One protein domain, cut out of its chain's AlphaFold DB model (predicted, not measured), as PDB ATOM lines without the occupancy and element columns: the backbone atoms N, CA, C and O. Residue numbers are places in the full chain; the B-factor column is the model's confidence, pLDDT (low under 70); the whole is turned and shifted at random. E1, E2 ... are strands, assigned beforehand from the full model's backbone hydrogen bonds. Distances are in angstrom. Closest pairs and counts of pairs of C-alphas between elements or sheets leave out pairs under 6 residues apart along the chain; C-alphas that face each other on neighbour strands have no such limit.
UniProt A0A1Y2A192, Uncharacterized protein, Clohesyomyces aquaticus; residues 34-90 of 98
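What this domain is: This is residues 34 to 90 of the 98 residues of an uncharacterized protein of Clohesyomyces aquaticus (UniProt A0A1Y2A192). A strongly twisted three-stranded antiparallel sheet, E2, E1 and E4 with E1 in the middle, has a small ribbon of two short parallel strands, E3 and E5, over one of its faces. The second layer is slight and loosely set, with each of its two strands apart from the sheet's strands, and the links E3 to E4 and E4 to E5 reach out toward opposite ends of the long axis. The printed part has 57 residues, with no named helix and five named strands in the order E1, E2, E3, E4, E5. The class is all strand, although under half of the residues, 25 of the 57, are in named elements. The whole is compact, with a radius of gyration of the C-alphas of 11.2 A, and elongated in outline, spanning 32 by 21 by 14 A.

How they stand to each other: In the larger sheet the inner strand is E1, residues 34 to 38. One edge strand is E4, residues 74 to 80, antiparallel to E1 at 167 degrees between their directions. N 36 and O 76 are 2.8 A apart and N 76 and O 36 are 2.9 A apart, both within hydrogen-bond range. The other edge strand is E2, residues 48 to 54, antiparallel to E1 at 153 degrees; the two form a hairpin. Between them N 37 and O 50, 2.9 A apart, and N 52 and O 35, 2.8 A apart, are within hydrogen-bond range. The second sheet pairs E3, residues 60 to 62, with E5, residues 87 to 89, parallel at 32 degrees. Its C-alphas that face each other include 62 and 89, 5.2 A apart, and N 89 and O 61 are within hydrogen-bond range at 3.5 A. E1 and E5 are apart, and E2 and E3 are only just apart, at 8.1 A.

Where its parts are: E1 starts with C-alpha 34 at (262.237, 121.865, 97.877) and is 13.6 A long from first to last C-alpha. E2 is 17.2 A long and E4 17.8 A; C-alpha 74, where E4 begins, is at (256.377, 133.052, 91.592). E3 measures 6.8 A and E5 6.6 A, and E5 ends with C-alpha 89 at (259.897, 126.179, 84.702).

The domain as a whole: The two C-alphas farthest apart, those of Pro 70 and Gly 83, are 32.3 A from each other. The printed part has no cut. The link from E3 to E4, 11 residues, is long; E2 to E3 is tight, and E1 to E2 and E4 to E5 are short. The mean pLDDT of the printed part is 79.7, and the model's confidence is under 70 at residue 58 and residues 84 to 90.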
ATOM      1  N   VAL A  34     263.523 121.424  97.322       82.50
ATOM      2  CA  VAL A  34     262.237 121.865  97.877       82.50
ATOM      3  C   VAL A  34     262.052 123.342  97.560       82.50
ATOM      4  O   VAL A  34     262.981 124.133  97.750       82.50
ATOM      5  N   GLY A  35     260.863 123.718  97.092       85.06
ATOM      6  CA  GLY A  35     260.516 125.108  96.802       85.06
ATOM      7  C   GLY A  35     259.150 125.506  97.348       85.06
ATOM      8  O   GLY A  35     258.269 124.674  97.522       85.06
ATOM      9  N   GLU A  36     258.981 126.794  97.618       87.81
ATOM     10  CA  GLU A  36     257.698 127.420  97.931       87.81
ATOM     11  C   GLU A  36     257.093 128.021  96.666       87.81
ATOM     12  O   GLU A  36     257.790 128.689  95.894       87.81
ATOM     13  N   HIS A  37     255.793 127.819  96.478       86.81
ATOM     14  CA  HIS A  37     255.024 128.326  95.348       86.81
ATOM     15  C   HIS A  37     254.072 129.427  95.801       86.81
ATOM     16  O   HIS A  37     253.413 129.309  96.834       86.81
ATOM     17  N   TYR A  38     253.978 130.496  95.012       87.88
ATOM     18  CA  TYR A  38     253.250 131.704  95.372       87.88
ATOM     19  C   TYR A  38     252.285 132.130  94.262       87.88
ATOM     20  O   TYR A  38     252.656 132.164  93.088       87.88
ATOM     21  N   LYS A  39     251.074 132.545  94.644       89.38
ATOM     22  CA  LYS A  39     250.020 133.044  93.732       89.38
ATOM     23  C   LYS A  39     250.209 134.493  93.291       89.38
ATOM     24  O   LYS A  39     249.416 135.034  92.532       89.38
ATOM     25  N   GLY A  40     251.218 135.163  93.838       85.88
ATOM     26  CA  GLY A  40     251.552 136.551  93.546       85.88
ATOM     27  C   GLY A  40     253.036 136.698  93.246       85.88
ATOM     28  O   GLY A  40     253.826 135.785  93.483       85.88
ATOM     29  N   GLY A  41     253.422 137.857  92.717       86.56
ATOM     30  CA  GLY A  41     254.832 138.209  92.576       86.56
ATOM     31  C   GLY A  41     255.500 138.460  93.933       86.56
ATOM     32  O   GLY A  41     254.847 138.842  94.902       86.56
ATOM     33  N   GLY A  42     256.821 138.282  93.984       83.19
ATOM     34  CA  GLY A  42     257.644 138.726  95.113       83.19
ATOM     35  C   GLY A  42     257.782 137.750  96.285       83.19
ATOM     36  O   GLY A  42     258.304 138.164  97.314       83.19
ATOM     37  N   CYS A  43     257.358 136.488  96.147       85.50
ATOM     38  CA  CYS A  43     257.571 135.424  97.141       85.50
ATOM     39  C   CYS A  43     257.237 135.851  98.589       85.50
ATOM     40  O   CYS A  43     258.064 135.730  99.494       85.50
ATOM     41  N   THR A  44     256.041 136.411  98.801       90.12
ATOM     42  CA  THR A  44     255.600 136.917 100.115       90.12
ATOM     43  C   THR A  44     254.692 135.915 100.823       90.12
ATOM     44  O   THR A  44     253.872 135.262 100.176       90.12
ATOM     45  N   SER A  45     254.756 135.836 102.156       86.69
ATOM     46  CA  SER A  45     253.979 134.861 102.942       86.69
ATOM     47  C   SER A  45     252.463 134.941 102.711       86.69
ATOM     48  O   SER A  45     251.806 133.911 102.658       86.69
ATOM     49  N   GLY A  46     251.902 136.138 102.492       88.31
ATOM     50  CA  GLY A  46     250.467 136.313 102.196       88.31
ATOM     51  C   GLY A  46     250.032 135.786 100.821       88.31
ATOM     52  O   GLY A  46     248.839 135.691 100.532       88.31
ATOM     53  N   SER A  47     250.997 135.442  99.968       88.94
ATOM     54  CA  SER A  47     250.785 134.859  98.645       88.94
ATOM     55  C   SER A  47     251.247 133.404  98.547       88.94
ATOM     56  O   SER A  47     251.160 132.836  97.461       88.94
ATOM     57  N   LEU A  48     251.727 132.802  99.641       88.56
ATOM     58  CA  LEU A  48     252.143 131.402  99.662       88.56
ATOM     59  C   LEU A  48     250.937 130.502  99.366       88.56
ATOM     60  O   LEU A  48     249.871 130.673  99.959       88.56
ATOM     61  N   ILE A  49     251.115 129.564  98.439       88.56
ATOM     62  CA  ILE A  49     250.129 128.529  98.127       88.56
ATOM     63  C   ILE A  49     250.496 127.260  98.902       88.56
ATOM     64  O   ILE A  49     249.727 126.814  99.747       88.56
ATOM     65  N   PHE A  50     251.684 126.704  98.639       85.75
ATOM     66  CA  PHE A  50     252.214 125.496  99.283       85.75
ATOM     67  C   PHE A  50     253.730 125.369  99.064       85.75
ATOM     68  O   PHE A  50     254.314 126.079  98.240       85.75
ATOM     69  N   ALA A  51     254.359 124.447  99.795       84.38
ATOM     70  CA  ALA A  51     255.722 123.990  99.540       84.38
ATOM     71  C   ALA A  51     255.694 122.636  98.819       84.38
ATOM     72  O   ALA A  51     254.919 121.757  99.197       84.38
ATOM     73  N   ASP A  52     256.536 122.467  97.800       81.31
ATOM     74  CA  ASP A  52     256.567 121.273  96.957       81.31
ATOM     75  C   ASP A  52     257.961 120.624  96.938       81.31
ATOM     76  O   ASP A  52     258.942 121.262  96.532       81.31
ATOM     77  N   PRO A  53     258.085 119.355  97.366       79.44
ATOM     78  CA  PRO A  53     259.299 118.578  97.175       79.44
ATOM     79  C   PRO A  53     259.409 118.059  95.736       79.44
ATOM     80  O   PRO A  53     258.447 117.567  95.124       79.44
ATOM     81  N   ILE A  54     260.629 118.127  95.209       77.69
ATOM     82  CA  ILE A  54     260.962 117.776  93.831       77.69
ATOM     83  C   ILE A  54     261.874 116.556  93.832       77.69
ATOM     84  O   ILE A  54     262.964 116.567  94.401       77.69
ATOM     85  N   TYR A  55     261.409 115.504  93.163       76.06
ATOM     86  CA  TYR A  55     261.996 114.160  93.191       76.06
ATOM     87  C   TYR A  55     262.754 113.796  91.913       76.06
ATOM     88  O   TYR A  55     263.164 112.654  91.744       76.06
ATOM     89  N   ILE A  56     262.924 114.743  90.990       72.56
ATOM     90  CA  ILE A  56     263.622 114.512  89.723       72.56
ATOM     91  C   ILE A  56     265.011 115.151  89.793       72.56
ATOM     92  O   ILE A  56     265.137 116.336  90.108       72.56
ATOM     93  N   GLU A  57     266.042 114.362  89.494       71.81
ATOM     94  CA  GLU A  57     267.440 114.794  89.477       71.81
ATOM     95  C   GLU A  57     267.806 115.416  88.122       71.81
ATOM     96  O   GLU A  57     267.460 114.867  87.077       71.81
ATOM     97  N   ASN A  58     268.533 116.540  88.131       67.25
ATOM     98  CA  ASN A  58     269.211 117.125  86.962       67.25
ATOM     99  C   ASN A  58     268.352 117.282  85.688       67.25
ATOM    100  O   ASN A  58     268.878 117.270  84.574       67.25
ATOM    101  N   ALA A  59     267.038 117.465  85.830       71.25
ATOM    102  CA  ALA A  59     266.119 117.607  84.706       71.25
ATOM    103  C   ALA A  59     265.241 118.854  84.828       71.25
ATOM    104  O   ALA A  59     265.085 119.450  85.897       71.25
ATOM    105  N   CYS A  60     264.623 119.225  83.708       74.31
ATOM    106  CA  CYS A  60     263.555 120.209  83.720       74.31
ATOM    107  C   CYS A  60     262.308 119.605  84.359       74.31
ATOM    108  O   CYS A  60     261.816 118.575  83.902       74.31
ATOM    109  N   THR A  61     261.782 120.264  85.388       73.81
ATOM    110  CA  THR A  61     260.508 119.895  86.008       73.81
ATOM    111  C   THR A  61     259.513 121.049  85.893       73.81
ATOM    112  O   THR A  61     259.872 122.184  86.236       73.81
ATOM    113  N   PRO A  62     258.277 120.792  85.417       77.62
ATOM    114  CA  PRO A  62     257.212 121.780  85.488       77.62
ATOM    115  C   PRO A  62     256.872 122.062  86.956       77.62
ATOM    116  O   PRO A  62     256.702 121.133  87.743       77.62
ATOM    117  N   LEU A  63     256.782 123.345  87.314       75.50
ATOM    118  CA  LEU A  63     256.430 123.796  88.666       75.50
ATOM    119  C   LEU A  63     255.010 123.384  89.052       75.50
ATOM    120  O   LEU A  63     254.772 122.931  90.165       75.50
ATOM    121  N   ASP A  64     254.075 123.516  88.114       79.88
ATOM    122  CA  ASP A  64     252.722 123.025  88.299       79.88
ATOM    123  C   ASP A  64     252.586 121.636  87.674       79.88
ATOM    124  O   ASP A  64     252.491 121.483  86.458       79.88
ATOM    125  N   ARG A  65     252.628 120.597  88.503       72.31
ATOM    126  CA  ARG A  65     252.547 119.201  88.043       72.31
ATOM    127  C   ARG A  65     251.117 118.676  87.992       72.31
ATOM    128  O   ARG A  65     250.864 117.687  87.311       72.31
ATOM    129  N   PHE A  66     250.212 119.310  88.734       75.50
ATOM    130  CA  PHE A  66     248.887 118.768  89.028       75.50
ATOM    131  C   PHE A  66     247.738 119.712  88.650       75.50
ATOM    132  O   PHE A  66     246.590 119.342  88.872       75.50
ATOM    133  N   GLY A  67     248.015 120.883  88.067       79.69
ATOM    134  CA  GLY A  67     246.975 121.872  87.773       79.69
ATOM    135  C   GLY A  67     246.563 122.602  89.046       79.69
ATOM    136  O   GLY A  67     245.420 122.505  89.483       79.69
ATOM    137  N   THR A  68     247.526 123.237  89.707       79.38
ATOM    138  CA  THR A  68     247.317 123.868  91.009       79.38
ATOM    139  C   THR A  68     246.512 125.152  90.860       79.38
ATOM    140  O   THR A  68     246.923 126.059  90.146       79.38
ATOM    141  N   GLU A  69     245.422 125.256  91.618       81.19
ATOM    142  CA  GLU A  69     244.633 126.476  91.761       81.19
ATOM    143  C   GLU A  69     244.857 127.099  93.151       81.19
ATOM    144  O   GLU A  69     244.703 126.404  94.163       81.19
ATOM    145  N   PRO A  70     245.189 128.400  93.253       83.62
ATOM    146  CA  PRO A  70     245.404 129.357  92.161       83.62
ATOM    147  C   PRO A  70     246.737 129.154  91.418       83.62
ATOM    148  O   PRO A  70     247.673 128.576  91.972       83.62
ATOM    149  N   ASP A  71     246.838 129.730  90.215       86.69
ATOM    150  CA  ASP A  71     248.051 129.733  89.384       86.69
ATOM    151  C   ASP A  71     249.333 130.088  90.161       86.69
ATOM    152  O   ASP A  71     249.396 131.054  90.934       86.69
ATOM    153  N   ILE A  72     250.413 129.357  89.871       86.00
ATOM    154  CA  ILE A  72     251.748 129.639  90.410       86.00
ATOM    155  C   ILE A  72     252.381 130.798  89.626       86.00
ATOM    156  O   ILE A  72     252.813 130.652  88.478       86.00
ATOM    157  N   VAL A  73     252.492 131.959  90.273       86.19
ATOM    158  CA  VAL A  73     253.037 133.191  89.680       86.19
ATOM    159  C   VAL A  73     254.521 133.370  89.996       86.19
ATOM    160  O   VAL A  73     255.283 133.809  89.132       86.19
ATOM    161  N   SER A  74     254.959 133.027  91.211       84.62
ATOM    162  CA  SER A  74     256.377 133.052  91.592       84.62
ATOM    163  C   SER A  74     256.758 131.863  92.473       84.62
ATOM    164  O   SER A  74     255.892 131.185  93.026       84.62
ATOM    165  N   TYR A  75     258.058 131.570  92.564       83.38
ATOM    166  CA  TYR A  75     258.579 130.471  93.373       83.38
ATOM    167  C   TYR A  75     259.866 130.869  94.097       83.38
ATOM    168  O   TYR A  75     260.620 131.726  93.627       83.38
ATOM    169  N   LYS A  76     260.134 130.220  95.229       84.75
ATOM    170  CA  LYS A  76     261.377 130.373  95.990       84.75
ATOM    171  C   LYS A  76     261.962 129.007  96.300       84.75
ATOM    172  O   LYS A  76     261.313 128.183  96.929       84.75
ATOM    173  N   LEU A  77     263.202 128.782  95.889       83.81
ATOM    174  CA  LEU A  77     263.938 127.573  96.239       83.81
ATOM    175  C   LEU A  77     264.383 127.651  97.704       83.81
ATOM    176  O   LEU A  77     265.010 128.634  98.100       83.81
ATOM    177  N   LEU A  78     264.046 126.640  98.500       84.00
ATOM    178  CA  LEU A  78     264.408 126.566  99.916       84.00
ATOM    179  C   LEU A  78     265.688 125.766 100.133       84.00
ATOM    180  O   LEU A  78     266.561 126.178 100.894       84.00
ATOM    181  N   SER A  79     265.798 124.620  99.471       77.50
ATOM    182  CA  SER A  79     266.945 123.730  99.603       77.50
ATOM    183  C   SER A  79     267.154 122.920  98.333       77.50
ATOM    184  O   SER A  79     266.223 122.684  97.560       77.50
ATOM    185  N   VAL A  80     268.405 122.512  98.125       80.00
ATOM    186  CA  VAL A  80     268.834 121.625  97.044       80.00
ATOM    187  C   VAL A  80     269.825 120.634  97.631       80.00
ATOM    188  O   VAL A  80     270.722 121.023  98.382       80.00
ATOM    189  N   SER A  81     269.652 119.360  97.307       78.75
ATOM    190  CA  SER A  81     270.563 118.292  97.709       78.75
ATOM    191  C   SER A  81     271.957 118.532  97.122       78.75
ATOM    192  O   SER A  81     272.104 119.043  96.011       78.75
ATOM    193  N   ALA A  82     273.003 118.192  97.879       78.44
ATOM    194  CA  ALA A  82     274.381 118.446  97.462       78.44
ATOM    195  C   ALA A  82     274.686 117.786  96.103       78.44
ATOM    196  O   ALA A  82     274.347 116.627  95.881       78.44
ATOM    197  N   GLY A  83     275.316 118.537  95.195       73.69
ATOM    198  CA  GLY A  83     275.629 118.079  93.836       73.69
ATOM    199  C   GLY A  83     274.465 118.149  92.839       73.69
ATOM    200  O   GLY A  83     274.674 117.863  91.664       73.69
ATOM    201  N   CYS A  84     273.267 118.555  93.268       64.62
ATOM    202  CA  CYS A  84     272.109 118.692  92.387       64.62
ATOM    203  C   CYS A  84     271.939 120.135  91.901       64.62
ATOM    204  O   CYS A  84     272.173 121.094  92.640       64.62
ATOM    205  N   HIS A  85     271.461 120.293  90.665       65.44
ATOM    206  CA  HIS A  85     271.072 121.587  90.111       65.44
ATOM    207  C   HIS A  85     269.702 121.470  89.439       65.44
ATOM    208  O   HIS A  85     269.512 120.683  88.515       65.44
ATOM    209  N   GLY A  86     268.734 122.262  89.904       62.69
ATOM    210  CA  GLY A  86     267.386 122.303  89.342       62.69
ATOM    211  C   GLY A  86     267.150 123.575  88.535       62.69
ATOM    212  O   GLY A  86     267.452 124.673  89.004       62.69
ATOM    213  N   LYS A  87     266.578 123.441  87.334       66.19
ATOM    214  CA  LYS A  87     265.950 124.556  86.611       66.19
ATOM    215  C   LYS A  87     264.445 124.334  86.596       66.19
ATOM    216  O   LYS A  87     263.954 123.426  85.926       66.19
ATOM    217  N   PHE A  88     263.730 125.178  87.329       69.69
ATOM    218  CA  PHE A  88     262.279 125.105  87.428       69.69
ATOM    219  C   PHE A  88     261.616 126.045  86.439       69.69
ATOM    220  O   PHE A  88     262.063 127.173  86.220       69.69
ATOM    221  N   ASN A  89     260.551 125.548  85.829       68.25
ATOM    222  CA  ASN A  89     259.897 126.179  84.702       68.25
ATOM    223  C   ASN A  89     258.393 126.234  84.948       68.25
ATOM    224  O   ASN A  89     257.814 125.315  85.527       68.25
ATOM    225  N   ARG A  90     257.742 127.306  84.485       65.31
ATOM    226  CA  ARG A  90     256.277 127.317  84.418       65.31
ATOM    227  C   ARG A  90     255.851 126.220  83.441       65.31
ATOM    228  O   ARG A  90     256.584 125.923  82.505       65.31
TER     229      ARG A  90